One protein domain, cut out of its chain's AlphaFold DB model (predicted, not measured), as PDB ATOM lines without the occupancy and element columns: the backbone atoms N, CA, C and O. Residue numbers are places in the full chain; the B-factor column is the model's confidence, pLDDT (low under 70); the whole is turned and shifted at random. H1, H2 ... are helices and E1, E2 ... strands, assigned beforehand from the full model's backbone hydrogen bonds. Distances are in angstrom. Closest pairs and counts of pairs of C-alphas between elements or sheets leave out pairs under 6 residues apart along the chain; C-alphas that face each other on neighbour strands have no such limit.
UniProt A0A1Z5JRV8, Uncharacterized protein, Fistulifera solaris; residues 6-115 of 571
ATOM      1  N   ASP A   6     -58.623  63.468   4.481       95.00
ATOM      2  CA  ASP A   6     -59.005  64.691   3.752       95.00
ATOM      3  C   ASP A   6     -57.819  65.414   3.090       95.00
ATOM      4  O   ASP A   6     -57.968  66.005   2.017       95.00
ATOM      5  N   THR A   7     -56.623  65.360   3.690       94.38
ATOM      6  CA  THR A   7     -55.425  66.020   3.144       94.38
ATOM      7  C   THR A   7     -54.752  65.202   2.042       94.38
ATOM      8  O   THR A   7     -53.878  65.724   1.350       94.38
ATOM      9  N   MET A   8     -55.162  63.943   1.853       92.50
ATOM     10  CA  MET A   8     -54.543  62.999   0.917       92.50
ATOM     11  C   MET A   8     -55.339  62.781  -0.378       92.50
ATOM     12  O   MET A   8     -54.862  62.072  -1.258       92.50
ATOM     13  N   SER A   9     -56.474  63.464  -0.558       89.06
ATOM     14  CA  SER A   9     -57.389  63.328  -1.711       89.06
ATOM     15  C   SER A   9     -56.781  63.560  -3.106       89.06
ATOM     16  O   SER A   9     -57.417  63.242  -4.105       89.06
ATOM     17  N   LYS A  10     -55.568  64.121  -3.202       92.75
ATOM     18  CA  LYS A  10     -54.878  64.411  -4.475       92.75
ATOM     19  C   LYS A  10     -53.676  63.508  -4.762       92.75
ATOM     20  O   LYS A  10     -52.957  63.769  -5.724       92.75
ATOM     21  N   LYS A  11     -53.397  62.519  -3.911       91.38
ATOM     22  CA  LYS A  11     -52.255  61.615  -4.092       91.38
ATOM     23  C   LYS A  11     -52.667  60.330  -4.805       91.38
ATOM     24  O   LYS A  11     -53.845  60.017  -4.927       91.38
ATOM     25  N   ASP A  12     -51.663  59.620  -5.290       96.38
ATOM     26  CA  ASP A  12     -51.761  58.267  -5.820       96.38
ATOM     27  C   ASP A  12     -52.386  57.295  -4.802       96.38
ATOM     28  O   ASP A  12     -52.246  57.464  -3.588       96.38
ATOM     29  N   GLU A  13     -53.087  56.271  -5.303       95.12
ATOM     30  CA  GLU A  13     -53.802  55.288  -4.473       95.12
ATOM     31  C   GLU A  13     -52.883  54.581  -3.469       95.12
ATOM     32  O   GLU A  13     -53.272  54.361  -2.321       95.12
ATOM     33  N   GLU A  14     -51.641  54.292  -3.862       95.44
ATOM     34  CA  GLU A  14     -50.647  53.659  -2.993       95.44
ATOM     35  C   GLU A  14     -50.232  54.590  -1.838       95.44
ATOM     36  O   GLU A  14     -50.220  54.187  -0.671       95.44
ATOM     37  N   SER A  15     -49.968  55.869  -2.120       93.81
ATOM     38  CA  SER A  15     -49.704  56.867  -1.076       93.81
ATOM     39  C   SER A  15     -50.908  57.103  -0.159       93.81
ATOM     40  O   SER A  15     -50.726  57.320   1.047       93.81
ATOM     41  N   MET A  16     -52.135  57.031  -0.688       95.19
ATOM     42  CA  MET A  16     -53.356  57.123   0.118       95.19
ATOM     43  C   MET A  16     -53.510  55.929   1.064       95.19
ATOM     44  O   MET A  16     -53.795  56.142   2.243       95.19
ATOM     45  N   ALA A  17     -53.272  54.703   0.589       95.94
ATOM     46  CA  ALA A  17     -53.317  53.500   1.419       95.94
ATOM     47  C   ALA A  17     -52.292  53.572   2.562       95.94
ATOM     48  O   ALA A  17     -52.660  53.478   3.732       95.94
ATOM     49  N   ASN A  18     -51.034  53.891   2.242       96.19
ATOM     50  CA  ASN A  18     -49.977  54.053   3.245       96.19
ATOM     51  C   ASN A  18     -50.298  55.165   4.258       96.19
ATOM     52  O   ASN A  18     -50.069  55.018   5.458       96.19
ATOM     53  N   SER A  19     -50.853  56.289   3.797       96.31
ATOM     54  CA  SER A  19     -51.230  57.392   4.688       96.31
ATOM     55  C   SER A  19     -52.394  57.024   5.603       96.31
ATOM     56  O   SER A  19     -52.398  57.424   6.766       96.31
ATOM     57  N   ARG A  20     -53.356  56.239   5.108       96.06
ATOM     58  CA  ARG A  20     -54.472  55.727   5.905       96.06
ATOM     59  C   ARG A  20     -53.979  54.799   7.012       96.06
ATOM     60  O   ARG A  20     -54.401  54.969   8.152       96.06
ATOM     61  N   ASP A  21     -53.055  53.894   6.705       96.88
ATOM     62  CA  ASP A  21     -52.478  52.980   7.696       96.88
ATOM     63  C   ASP A  21     -51.703  53.739   8.779       96.88
ATOM     64  O   ASP A  21     -51.889  53.494   9.972       96.88
ATOM     65  N   ILE A  22     -50.902  54.737   8.387       97.38
ATOM     66  CA  ILE A  22     -50.188  55.605   9.336       97.38
ATOM     67  C   ILE A  22     -51.174  56.385  10.215       97.38
ATOM     68  O   ILE A  22     -50.943  56.544  11.413       97.38
ATOM     69  N   PHE A  23     -52.275  56.877   9.645       97.56
ATOM     70  CA  PHE A  23     -53.295  57.601  10.400       97.56
ATOM     71  C   PHE A  23     -53.999  56.713  11.426       97.56
ATOM     72  O   PHE A  23     -54.175  57.135  12.569       97.56
ATOM     73  N   ILE A  24     -54.369  55.490  11.039       96.94
ATOM     74  CA  ILE A  24     -54.984  54.512  11.942       96.94
ATOM     75  C   ILE A  24     -54.010  54.176  13.074       96.94
ATOM     76  O   ILE A  24     -54.374  54.320  14.238       96.94
ATOM     77  N   ALA A  25     -52.750  53.863  12.756       97.25
ATOM     78  CA  ALA A  25     -51.728  53.574  13.761       97.25
ATOM     79  C   ALA A  25     -51.480  54.761  14.712       97.25
ATOM     80  O   ALA A  25     -51.332  54.581  15.918       97.25
ATOM     81  N   ALA A  26     -51.467  55.994  14.192       97.12
ATOM     82  CA  ALA A  26     -51.319  57.194  15.013       97.12
ATOM     83  C   ALA A  26     -52.523  57.414  15.939       97.12
ATOM     84  O   ALA A  26     -52.346  57.828  17.085       97.12
ATOM     85  N   ARG A  27     -53.741  57.129  15.463       96.31
ATOM     86  CA  ARG A  27     -54.958  57.195  16.276       96.31
ATOM     87  C   ARG A  27     -54.948  56.137  17.376       96.31
ATOM     88  O   ARG A  27     -55.192  56.484  18.524       96.31
ATOM     89  N   GLU A  28     -54.615  54.892  17.048       96.19
ATOM     90  CA  GLU A  28     -54.482  53.808  18.029       96.19
ATOM     91  C   GLU A  28     -53.431  54.145  19.093       96.19
ATOM     92  O   GLU A  28     -53.688  54.000  20.287       96.19
ATOM     93  N   ALA A  29     -52.274  54.678  18.687       95.62
ATOM     94  CA  ALA A  29     -51.240  55.123  19.617       95.62
ATOM     95  C   ALA A  29     -51.722  56.265  20.527       95.62
ATOM     96  O   ALA A  29     -51.350  56.315  21.696       95.62
ATOM     97  N   PHE A  30     -52.559  57.173  20.018       96.06
ATOM     98  CA  PHE A  30     -53.130  58.255  20.819       96.06
ATOM     99  C   PHE A  30     -54.191  57.747  21.805       96.06
ATOM    100  O   PHE A  30     -54.211  58.176  22.952       96.06
ATOM    101  N   GLU A  31     -55.032  56.796  21.395       96.00
ATOM    102  CA  GLU A  31     -56.034  56.153  22.263       96.00
ATOM    103  C   GLU A  31     -55.394  55.304  23.382       96.00
ATOM    104  O   GLU A  31     -56.014  55.074  24.424       96.00
ATOM    105  N   GLN A  32     -54.140  54.874  23.199       96.25
ATOM    106  CA  GLN A  32     -53.340  54.216  24.235       96.25
ATOM    107  C   GLN A  32     -52.778  55.181  25.285       96.25
ATOM    108  O   GLN A  32     -52.309  54.712  26.316       96.25
ATOM    109  N   ILE A  33     -52.807  56.496  25.069       96.50
ATOM    110  CA  ILE A  33     -52.343  57.468  26.062       96.50
ATOM    111  C   ILE A  33     -53.495  57.767  27.031       96.50
ATOM    112  O   ILE A  33     -54.585  58.158  26.619       96.50
ATOM    113  N   VAL A  34     -53.252  57.582  28.326       96.12
ATOM    114  CA  VAL A  34     -54.193  57.849  29.422       96.12
ATOM    115  C   VAL A  34     -53.615  58.945  30.313       96.12
ATOM    116  O   VAL A  34     -52.399  59.099  30.440       96.12
ATOM    117  N   GLU A  35     -54.482  59.754  30.910       95.19
ATOM    118  CA  GLU A  35     -54.066  60.753  31.889       95.19
ATOM    119  C   GLU A  35     -53.725  60.062  33.214       95.19
ATOM    120  O   GLU A  35     -54.564  59.414  33.835       95.19
ATOM    121  N   GLY A  36     -52.462  60.161  33.619       92.19
ATOM    122  CA  GLY A  36     -51.973  59.644  34.888       92.19
ATOM    123  C   GLY A  36     -52.413  60.506  36.076       92.19
ATOM    124  O   GLY A  36     -52.890  61.628  35.895       92.19
ATOM    125  N   PRO A  37     -52.186  60.038  37.314       88.12
ATOM    126  CA  PRO A  37     -52.690  60.680  38.536       88.12
ATOM    127  C   PRO A  37     -52.216  62.130  38.734       88.12
ATOM    128  O   PRO A  37     -52.885  62.918  39.395       88.12
ATOM    129  N   ASN A  38     -51.090  62.508  38.125       93.19
ATOM    130  CA  ASN A  38     -50.525  63.858  38.197       93.19
ATOM    131  C   ASN A  38     -50.914  64.752  37.002       93.19
ATOM    132  O   ASN A  38     -50.275  65.781  36.777       93.19
ATOM    133  N   GLY A  39     -51.881  64.334  36.178       92.50
ATOM    134  CA  GLY A  39     -52.196  64.981  34.899       92.50
ATOM    135  C   GLY A  39     -51.132  64.753  33.813       92.50
ATOM    136  O   GLY A  39     -51.128  65.417  32.778       92.50
ATOM    137  N   SER A  40     -50.177  63.845  34.045       93.38
ATOM    138  CA  SER A  40     -49.158  63.468  33.062       93.38
ATOM    139  C   SER A  40     -49.692  62.395  32.122       93.38
ATOM    140  O   SER A  40     -50.227  61.396  32.588       93.38
ATOM    141  N   ALA A  41     -49.481  62.546  30.819       94.88
ATOM    142  CA  ALA A  41     -49.788  61.508  29.841       94.88
ATOM    143  C   ALA A  41     -48.906  60.265  30.070       94.88
ATOM    144  O   ALA A  41     -47.684  60.346  29.931       94.88
ATOM    145  N   ILE A  42     -49.527  59.136  30.406       93.75
ATOM    146  CA  ILE A  42     -48.891  57.821  30.560       93.75
ATOM    147  C   ILE A  42     -49.495  56.844  29.554       93.75
ATOM    148  O   ILE A  42     -50.617  57.031  29.086       93.75
ATOM    149  N   LEU A  43     -48.761  55.801  29.178       92.69
ATOM    150  CA  LEU A  43     -49.343  54.742  28.355       92.69
ATOM    151  C   LEU A  43     -50.331  53.934  29.204       92.69
ATOM    152  O   LEU A  43     -50.065  53.660  30.370       92.69
ATOM    153  N   ARG A  44     -51.459  53.507  28.628       92.12
ATOM    154  CA  ARG A  44     -52.455  52.654  29.302       92.12
ATOM    155  C   ARG A  44     -51.806  51.384  29.845       92.12
ATOM    156  O   ARG A  44     -52.024  51.007  30.982       92.12
ATOM    157  N   SER A  45     -50.914  50.800  29.051       88.69
ATOM    158  CA  SER A  45     -50.121  49.641  29.444       88.69
ATOM    159  C   SER A  45     -49.042  49.937  30.483       88.69
ATOM    160  O   SER A  45     -48.358  49.007  30.857       88.69
ATOM    161  N   GLU A  46     -48.812  51.181  30.896       85.19
ATOM    162  CA  GLU A  46     -47.996  51.518  32.072       85.19
ATOM    163  C   GLU A  46     -48.901  51.818  33.270       85.19
ATOM    164  O   GLU A  46     -48.598  51.382  34.372       85.19
ATOM    165  N   ALA A  47     -50.048  52.465  33.035       85.62
ATOM    166  CA  ALA A  47     -51.068  52.704  34.054       85.62
ATOM    167  C   ALA A  47     -51.570  51.401  34.700       85.62
ATOM    168  O   ALA A  47     -51.789  51.359  35.907       85.62
ATOM    169  N   ASP A  48     -51.700  50.337  33.906       80.44
ATOM    170  CA  ASP A  48     -52.154  49.026  34.378       80.44
ATOM    171  C   ASP A  48     -51.025  48.191  35.028       80.44
ATOM    172  O   ASP A  48     -51.291  47.124  35.572       80.44
ATOM    173  N   LYS A  49     -49.761  48.645  34.986       69.44
ATOM    174  CA  LYS A  49     -48.587  47.862  35.435       69.44
ATOM    175  C   LYS A  49     -48.073  48.187  36.824       69.44
ATOM    176  O   LYS A  49     -47.175  47.499  37.307       69.44
ATOM    177  N   ASP A  50     -48.596  49.229  37.455       63.78
ATOM    178  CA  ASP A  50     -48.000  49.754  38.682       63.78
ATOM    179  C   ASP A  50     -48.263  48.893  39.938       63.78
ATOM    180  O   ASP A  50     -47.708  49.201  40.992       63.78
ATOM    181  N   SER A  51     -49.002  47.776  39.858       59.38
ATOM    182  CA  SER A  51     -49.104  46.829  40.987       59.38
ATOM    183  C   SER A  51     -48.989  45.346  40.632       59.38
ATOM    184  O   SER A  51     -48.345  44.613  41.380       59.38
ATOM    185  N   ASP A  52     -49.520  44.896  39.492       70.38
ATOM    186  CA  ASP A  52     -49.818  43.460  39.353       70.38
ATOM    187  C   ASP A  52     -48.787  42.692  38.505       70.38
ATOM    188  O   ASP A  52     -48.568  41.509  38.733       70.38
ATOM    189  N   ASP A  53     -48.049  43.348  37.601       75.94
ATOM    190  CA  ASP A  53     -47.148  42.663  36.651       75.94
ATOM    191  C   ASP A  53     -46.025  41.861  37.336       75.94
ATOM    192  O   ASP A  53     -45.635  40.786  36.873       75.94
ATOM    193  N   PHE A  54     -45.464  42.385  38.431       79.56
ATOM    194  CA  PHE A  54     -44.417  41.680  39.175       79.56
ATOM    195  C   PHE A  54     -44.994  40.582  40.072       79.56
ATOM    196  O   PHE A  54     -44.377  39.525  40.196       79.56
ATOM    197  N   GLU A  55     -46.165  40.815  40.668       82.00
ATOM    198  CA  GLU A  55     -46.892  39.821  41.463       82.00
ATOM    199  C   GLU A  55     -47.313  38.630  40.600       82.00
ATOM    200  O   GLU A  55     -47.019  37.485  40.947       82.00
ATOM    201  N   ASP A  56     -47.890  38.904  39.432       84.00
ATOM    202  CA  ASP A  56     -48.307  37.907  38.455       84.00
ATOM    203  C   ASP A  56     -47.114  37.141  37.891       84.00
ATOM    204  O   ASP A  56     -47.139  35.908  37.852       84.00
ATOM    205  N   TRP A  57     -46.035  37.837  37.513       88.56
ATOM    206  CA  TRP A  57     -44.811  37.177  37.058       88.56
ATOM    207  C   TRP A  57     -44.215  36.278  38.147       88.56
ATOM    208  O   TRP A  57     -43.870  35.126  37.877       88.56
ATOM    209  N   PHE A  58     -44.115  36.768  39.387       85.81
ATOM    210  CA  PHE A  58     -43.549  35.999  40.494       85.81
ATOM    211  C   PHE A  58     -44.406  34.772  40.819       85.81
ATOM    212  O   PHE A  58     -43.869  33.677  41.011       85.81
ATOM    213  N   LYS A  59     -45.731  34.929  40.826       89.00
ATOM    214  CA  LYS A  59     -46.683  33.839  41.038       89.00
ATOM    215  C   LYS A  59     -46.643  32.815  39.915       89.00
ATOM    216  O   LYS A  59     -46.704  31.618  40.187       89.00
ATOM    217  N   GLN A  60     -46.499  33.259  38.669       89.25
ATOM    218  CA  GLN A  60     -46.368  32.374  37.518       89.25
ATOM    219  C   GLN A  60     -45.059  31.573  37.552       89.25
ATOM    220  O   GLN A  60     -45.077  30.378  37.268       89.25
ATOM    221  N   GLU A  61     -43.941  32.209  37.910       91.12
ATOM    222  CA  GLU A  61     -42.617  31.576  37.899       91.12
ATOM    223  C   GLU A  61     -42.400  30.652  39.105       91.12
ATOM    224  O   GLU A  61     -41.840  29.565  38.977       91.12
ATOM    225  N   THR A  62     -42.839  31.073  40.293       86.06
ATOM    226  CA  THR A  62     -42.574  30.340  41.542       86.06
ATOM    227  C   THR A  62     -43.742  29.470  41.996       86.06
ATOM    228  O   THR A  62     -43.551  28.592  42.833       86.06
ATOM    229  N   GLY A  63     -44.950  29.703  41.474       91.44
ATOM    230  CA  GLY A  63     -46.178  29.075  41.967       91.44
ATOM    231  C   GLY A  63     -46.633  29.591  43.337       91.44
ATOM    232  O   GLY A  63     -47.586  29.055  43.904       91.44
ATOM    233  N   HIS A  64     -45.970  30.612  43.880       82.00
ATOM    234  CA  HIS A  64     -46.261  31.186  45.186       82.00
ATOM    235  C   HIS A  64     -46.623  32.660  45.035       82.00
ATOM    236  O   HIS A  64     -46.001  33.378  44.257       82.00
ATOM    237  N   ASP A  65     -47.614  33.125  45.797       84.25
ATOM    238  CA  ASP A  65     -47.830  34.565  45.945       84.25
ATOM    239  C   ASP A  65     -46.535  35.205  46.464       84.25
ATOM    240  O   ASP A  65     -45.782  34.554  47.204       84.25
ATOM    241  N   LEU A  66     -46.254  36.456  46.066       78.19
ATOM    242  CA  LEU A  66     -45.098  37.180  46.596       78.19
ATOM    243  C   LEU A  66     -45.089  37.009  48.113       78.19
ATOM    244  O   LEU A  66     -46.133  37.220  48.741       78.19
ATOM    245  N   PRO A  67     -43.955  36.601  48.714       71.19
ATOM    246  CA  PRO A  67     -43.874  36.436  50.146       71.19
ATOM    247  C   PRO A  67     -43.978  37.827  50.765       71.19
ATOM    248  O   PRO A  67     -42.976  38.475  51.067       71.19
ATOM    249  N   PHE A  68     -45.206  38.293  50.984       69.56
ATOM    250  CA  PHE A  68     -45.495  39.166  52.097       69.56
ATOM    251  C   PHE A  68     -44.954  38.409  53.290       69.56
ATOM    252  O   PHE A  68     -45.515  37.380  53.667       69.56
ATOM    253  N   MET A  69     -43.792  38.846  53.787       74.06
ATOM    254  CA  MET A  69     -43.160  38.199  54.924       74.06
ATOM    255  C   MET A  69     -44.239  38.059  55.985       74.06
ATOM    256  O   MET A  69     -44.832  39.054  56.408       74.06
ATOM    257  N   ASP A  70     -44.580  36.828  56.343       78.69
ATOM    258  CA  ASP A  70     -45.607  36.626  57.342       78.69
ATOM    259  C   ASP A  70     -45.139  37.282  58.650       78.69
ATOM    260  O   ASP A  70     -43.946  37.494  58.912       78.69
ATOM    261  N   ALA A  71     -46.094  37.667  59.494       80.19
ATOM    262  CA  ALA A  71     -45.761  38.341  60.744       80.19
ATOM    263  C   ALA A  71     -44.822  37.488  61.624       80.19
ATOM    264  O   ALA A  71     -44.093  38.035  62.452       80.19
ATOM    265  N   ALA A  72     -44.818  36.160  61.442       83.19
ATOM    266  CA  ALA A  72     -43.897  35.254  62.116       83.19
ATOM    267  C   ALA A  72     -42.458  35.383  61.583       83.19
ATOM    268  O   ALA A  72     -41.557  35.617  62.390       83.19
ATOM    269  N   THR A  73     -42.232  35.346  60.266       83.25
ATOM    270  CA  THR A  73     -40.897  35.525  59.665       83.25
ATOM    271  C   THR A  73     -40.365  36.929  59.940       83.25
ATOM    272  O   THR A  73     -39.184  37.088  60.238       83.25
ATOM    273  N   MET A  74     -41.213  37.967  59.941       84.06
ATOM    274  CA  MET A  74     -40.772  39.315  60.335       84.06
ATOM    275  C   MET A  74     -40.297  39.371  61.795       84.06
ATOM    276  O   MET A  74     -39.272  39.991  62.085       84.06
ATOM    277  N   LYS A  75     -40.991  38.689  62.717       86.94
ATOM    278  CA  LYS A  75     -40.546  38.548  64.114       86.94
ATOM    279  C   LYS A  75     -39.261  37.728  64.226       86.94
ATOM    280  O   LYS A  75     -38.416  38.049  65.058       86.94
ATOM    281  N   GLU A  76     -39.093  36.701  63.398       86.88
ATOM    282  CA  GLU A  76     -37.871  35.899  63.363       86.88
ATOM    283  C   GLU A  76     -36.675  36.722  62.875       86.88
ATOM    284  O   GLU A  76     -35.639  36.731  63.537       86.88
ATOM    285  N   VAL A  77     -36.829  37.501  61.801       85.69
ATOM    286  CA  VAL A  77     -35.787  38.421  61.317       85.69
ATOM    287  C   VAL A  77     -35.479  39.501  62.354       85.69
ATOM    288  O   VAL A  77     -34.308  39.817  62.590       85.69
ATOM    289  N   ALA A  78     -36.497  40.022  63.044       88.00
ATOM    290  CA  ALA A  78     -36.302  40.953  64.152       88.00
ATOM    291  C   ALA A  78     -35.497  40.320  65.303       88.00
ATOM    292  O   ALA A  78     -34.555  40.924  65.813       88.00
ATOM    293  N   LYS A  79     -35.792  39.067  65.662       89.38
ATOM    294  CA  LYS A  79     -35.044  38.327  66.685       89.38
ATOM    295  C   LYS A  79     -33.614  38.019  66.233       89.38
ATOM    296  O   LYS A  79     -32.680  38.195  67.006       89.38
ATOM    297  N   MET A  80     -33.426  37.596  64.984       86.19
ATOM    298  CA  MET A  80     -32.116  37.253  64.425       86.19
ATOM    299  C   MET A  80     -31.201  38.476  64.331       86.19
ATOM    300  O   MET A  80     -30.006  38.393  64.601       86.19
ATOM    301  N   THR A  81     -31.750  39.637  63.981       87.94
ATOM    302  CA  THR A  81     -30.971  40.881  63.922       87.94
ATOM    303  C   THR A  81     -30.506  41.368  65.289       87.94
ATOM    304  O   THR A  81     -29.426  41.956  65.379       87.94
ATOM    305  N   GLU A  82     -31.284  41.115  66.343       87.56
ATOM    306  CA  GLU A  82     -30.875  41.376  67.725       87.56
ATOM    307  C   GLU A  82     -29.795  40.410  68.195       87.56
ATOM    308  O   GLU A  82     -28.790  40.847  68.755       87.56
ATOM    309  N   THR A  83     -29.987  39.109  67.965       87.62
ATOM    310  CA  THR A  83     -29.082  38.077  68.484       87.62
ATOM    311  C   THR A  83     -27.741  38.066  67.764       87.62
ATOM    312  O   THR A  83     -26.710  37.873  68.401       87.62
ATOM    313  N   VAL A  84     -27.733  38.299  66.449       84.62
ATOM    314  CA  VAL A  84     -26.515  38.261  65.624       84.62
ATOM    315  C   VAL A  84     -25.756  39.599  65.653       84.62
ATOM    316  O   VAL A  84     -24.634  39.676  65.166       84.62
ATOM    317  N   GLY A  85     -26.305  40.641  66.290       66.94
ATOM    318  CA  GLY A  85     -25.516  41.780  66.767       66.94
ATOM    319  C   GLY A  85     -24.677  42.485  65.696       66.94
ATOM    320  O   GLY A  85     -23.475  42.642  65.859       66.94
ATOM    321  N   GLY A  86     -25.314  42.955  64.617       70.25
ATOM    322  CA  GLY A  86     -24.670  43.789  63.596       70.25
ATOM    323  C   GLY A  86     -23.844  43.000  62.580       70.25
ATOM    324  O   GLY A  86     -22.661  42.744  62.776       70.25
ATOM    325  N   GLY A  87     -24.463  42.678  61.445       65.88
ATOM    326  CA  GLY A  87     -23.767  42.022  60.341       65.88
ATOM    327  C   GLY A  87     -22.640  42.845  59.714       65.88
ATOM    328  O   GLY A  87     -22.580  44.069  59.842       65.88
ATOM    329  N   LEU A  88     -21.776  42.135  58.980       68.19
ATOM    330  CA  LEU A  88     -20.567  42.639  58.311       68.19
ATOM    331  C   LEU A  88     -20.788  43.842  57.372       68.19
ATOM    332  O   LEU A  88     -19.834  44.556  57.064       68.19
ATOM    333  N   ASP A  89     -22.019  44.078  56.914       70.75
ATOM    334  CA  ASP A  89     -22.352  45.172  56.000       70.75
ATOM    335  C   ASP A  89     -22.539  46.493  56.752       70.75
ATOM    336  O   ASP A  89     -23.646  46.955  57.041       70.75
ATOM    337  N   ARG A  90     -21.404  47.129  57.039       64.75
ATOM    338  CA  ARG A  90     -21.314  48.434  57.704       64.75
ATOM    339  C   ARG A  90     -21.895  49.596  56.871       64.75
ATOM    340  O   ARG A  90     -22.184  50.645  57.438       64.75
ATOM    341  N   ASP A  91     -22.124  49.391  55.569       66.00
ATOM    342  CA  ASP A  91     -22.396  50.457  54.586       66.00
ATOM    343  C   ASP A  91     -23.806  50.439  53.950       66.00
ATOM    344  O   ASP A  91     -24.030  51.101  52.934       66.00
ATOM    345  N   GLY A  92     -24.785  49.741  54.537       65.50
ATOM    346  CA  GLY A  92     -26.187  49.888  54.106       65.50
ATOM    347  C   GLY A  92     -26.729  48.802  53.171       65.50
ATOM    348  O   GLY A  92     -27.362  49.123  52.167       65.50
ATOM    349  N   GLY A  93     -26.485  47.526  53.491       81.69
ATOM    350  CA  GLY A  93     -27.073  46.362  52.806       81.69
ATOM    351  C   GLY A  93     -28.359  45.830  53.462       81.69
ATOM    352  O   GLY A  93     -29.003  46.527  54.250       81.69
ATOM    353  N   MET A  94     -28.700  44.559  53.195       78.50
ATOM    354  CA  MET A  94     -29.856  43.839  53.778       78.50
ATOM    355  C   MET A  94     -29.951  43.975  55.304       78.50
ATOM    356  O   MET A  94     -31.046  44.042  55.849       78.50
ATOM    357  N   TRP A  95     -28.817  44.108  55.993       82.94
ATOM    358  CA  TRP A  95     -28.757  44.338  57.438       82.94
ATOM    359  C   TRP A  95     -29.394  45.648  57.906       82.94
ATOM    360  O   TRP A  95     -29.920  45.717  59.016       82.94
ATOM    361  N   THR A  96     -29.373  46.690  57.077       82.75
ATOM    362  CA  THR A  96     -30.062  47.950  57.391       82.75
ATOM    363  C   THR A  96     -31.565  47.792  57.231       82.75
ATOM    364  O   THR A  96     -32.312  48.253  58.085       82.75
ATOM    365  N   LEU A  97     -32.000  47.072  56.196       81.75
ATOM    366  CA  LEU A  97     -33.411  46.762  55.973       81.75
ATOM    367  C   LEU A  97     -33.958  45.906  57.121       81.75
ATOM    368  O   LEU A  97     -34.968  46.249  57.725       81.75
ATOM    369  N   ALA A  98     -33.203  44.882  57.516       84.62
ATOM    370  CA  ALA A  98     -33.525  44.049  58.660       84.62
ATOM    371  C   ALA A  98     -33.617  44.884  59.955       84.62
ATOM    372  O   ALA A  98     -34.579  44.737  60.693       84.62
ATOM    373  N   ARG A  99     -32.715  45.856  60.184       84.62
ATOM    374  CA  ARG A  99     -32.823  46.804  61.315       84.62
ATOM    375  C   ARG A  99     -34.063  47.698  61.264       84.62
ATOM    376  O   ARG A  99     -34.620  47.986  62.318       84.62
ATOM    377  N   MET A 100     -34.491  48.154  60.085       82.38
ATOM    378  CA  MET A 100     -35.729  48.939  59.962       82.38
ATOM    379  C   MET A 100     -36.951  48.098  60.337       82.38
ATOM    380  O   MET A 100     -37.787  48.562  61.110       82.38
ATOM    381  N   VAL A 101     -37.004  46.845  59.867       83.94
ATOM    382  CA  VAL A 101     -38.049  45.881  60.248       83.94
ATOM    383  C   VAL A 101     -38.051  45.672  61.761       83.94
ATOM    384  O   VAL A 101     -39.087  45.834  62.401       83.94
ATOM    385  N   THR A 102     -36.886  45.429  62.366       86.12
ATOM    386  CA  THR A 102     -36.757  45.269  63.822       86.12
ATOM    387  C   THR A 102     -37.237  46.497  64.583       86.12
ATOM    388  O   THR A 102     -37.962  46.359  65.564       86.12
ATOM    389  N   ASN A 103     -36.867  47.701  64.142       87.06
ATOM    390  CA  ASN A 103     -37.265  48.937  64.811       87.06
ATOM    391  C   ASN A 103     -38.779  49.156  64.767       87.06
ATOM    392  O   ASN A 103     -39.351  49.575  65.769       87.06
ATOM    393  N   SER A 104     -39.433  48.831  63.652       84.12
ATOM    394  CA  SER A 104     -40.883  48.985  63.554       84.12
ATOM    395  C   SER A 104     -41.661  47.907  64.304       84.12
ATOM    396  O   SER A 104     -42.692  48.198  64.907       84.12
ATOM    397  N   VAL A 105     -41.170  46.662  64.312       83.44
ATOM    398  CA  VAL A 105     -41.762  45.600  65.143       83.44
ATOM    399  C   VAL A 105     -41.623  45.965  66.626       83.44
ATOM    400  O   VAL A 105     -42.550  45.753  67.406       83.44
ATOM    401  N   LYS A 106     -40.500  46.583  67.023       85.38
ATOM    402  CA  LYS A 106     -40.270  47.079  68.391       85.38
ATOM    403  C   LYS A 106     -41.149  48.249  68.786       85.38
ATOM    404  O   LYS A 106     -41.557  48.317  69.941       85.38
ATOM    405  N   SER A 107     -41.429  49.171  67.868       85.44
ATOM    406  CA  SER A 107     -42.311  50.303  68.155       85.44
ATOM    407  C   SER A 107     -43.784  49.897  68.267       85.44
ATOM    408  O   SER A 107     -44.624  50.761  68.498       85.44
ATOM    409  N   GLY A 108     -44.108  48.606  68.107       82.31
ATOM    410  CA  GLY A 108     -45.482  48.113  68.098       82.31
ATOM    411  C   GLY A 108     -46.256  48.529  66.846       82.31
ATOM    412  O   GLY A 108     -47.481  48.447  66.846       82.31
ATOM    413  N   GLY A 109     -45.555  48.991  65.802       75.94
ATOM    414  CA  GLY A 109     -46.159  49.279  64.505       75.94
ATOM    415  C   GLY A 109     -46.559  47.983  63.811       75.94
ATOM    416  O   GLY A 109     -45.882  46.960  63.961       75.94
ATOM    417  N   ASP A 110     -47.659  48.013  63.058       68.75
ATOM    418  CA  ASP A 110     -48.060  46.856  62.268       68.75
ATOM    419  C   ASP A 110     -46.966  46.578  61.228       68.75
ATOM    420  O   ASP A 110     -46.566  47.453  60.458       68.75
ATOM    421  N   ALA A 111     -46.424  45.362  61.235       59.56
ATOM    422  CA  ALA A 111     -45.248  45.007  60.441       59.56
ATOM    423  C   ALA A 111     -45.504  45.147  58.924       59.56
ATOM    424  O   ALA A 111     -44.573  45.262  58.127       59.56
ATOM    425  N   ARG A 112     -46.785  45.196  58.537       61.28
ATOM    426  CA  ARG A 112     -47.265  45.457  57.177       61.28
ATOM    427  C   ARG A 112     -46.896  46.848  56.652       61.28
ATOM    428  O   ARG A 112     -46.620  46.969  55.461       61.28
ATOM    429  N   ASP A 113     -46.809  47.863  57.511       62.59
ATOM    430  CA  ASP A 113     -46.518  49.241  57.082       62.59
ATOM    431  C   ASP A 113     -45.038  49.457  56.724       62.59
ATOM    432  O   ASP A 113     -44.698  50.364  55.973       62.59
ATOM    433  N   VAL A 114     -44.138  48.588  57.194       62.97
ATOM    434  CA  VAL A 114     -42.685  48.701  56.957       62.97
ATOM    435  C   VAL A 114     -42.276  48.195  55.589       62.97
ATOM    436  O   VAL A 114     -41.261  48.626  55.057       62.97
ATOM    437  N   LEU A 115     -43.018  47.234  55.041       59.09
ATOM    438  CA  LEU A 115     -42.742  46.678  53.718       59.09
ATOM    439  C   LEU A 115     -43.412  47.492  52.609       59.09
ATOM    440  O   LEU A 115     -42.972  47.430  51.465       59.09
TER     441      LEU A 115
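Overview. This is residues 6 to 115 of the 571 residues of an uncharacterized protein of Fistulifera solaris (UniProt A0A1Z5JRV8). The domain is a drawn-out chain of separate parts: the long helix H1 at one end, a tiny hairpin of E1 and E2 with the short H2 after it, then the lone helix H3, and at the other end a small head in which H4 and H5 pack crosswise with the short H6 beside H5. H1 runs along the long axis, and H1, H2 and H3 touch no other helix. The printed part has 110 residues, with six named helices and two named strands in the order H1, E1, E2, H2, H3, H4, H5, H6; the sheet E1 - E2 is antiparallel and the class is mostly helix. The whole is extended, with a radius of gyration of the C-alphas of 25.9 A, and is a rod spanning 82 by 32 by 27 A.

Along the chain. H1, residues 13 to 31, begins at C-alpha 13 (-53.802, 55.288, -4.473) and is 26.8 A long. E1 is residues 33 to 35 and E2 residues 41 to 43, each 6.9 A from first to last C-alpha. H2 is residues 44 to 47, 5.0 A. H3, residues 52 to 62, measures 15.1 A and ends at C-alpha 62 (-42.574, 30.340, 41.542). H4, residues 71 to 83, measures 18.4 A, and H5, residues 94 to 106, 18.2 A. H6, residues 112 to 115, is 5.8 A and ends at C-alpha 115 (-42.742, 46.678, 53.718).

Arrangement. H1 is apart from E2 and from H2. E1 and E2 form a hairpin, antiparallel at 131 degrees, with N 34 and O 42 2.8 A apart and N 42 and O 34 2.9 A apart, both within hydrogen-bond range. The closest C-alphas of E1 and H2, those of Val 34 and Arg 44, are 5.5 A apart. H3 is apart from H2 and from H4. H4 and H5 touch, the closest C-alphas being those of Ala 78 and Thr 102 at 4.4 A, and are only just about perpendicular at 70.2 degrees. H5, with residues 100 to 104 alone, only just touches H6, with 3 pairs of C-alphas within 8 A, the closest being those of Val 101 and Val 114 at 6.3 A. H4 and H6 are only just apart, at 8.1 A. Every O i to N i+4 pair is within hydrogen-bond range in H1, H3, H4 and H5; H2 and H6 are too short for such a pair, and their single O i to N i+3 pair is within range in H2 but not in H6.

Size, cuts and confidence. The two C-alphas farthest apart, those of Lys 10 and Thr 83, are 81.7 A apart. Residues 21 to 28, which belong to H1, residues 48 to 53 and residues 88 to 94 stand free. The printed part has no cut and no long link. The mean pLDDT of the printed part is 84.6; it is under 70 at residues 49 to 51, 68, 85, 87 to 88, 90 to 92 and 110 to 115.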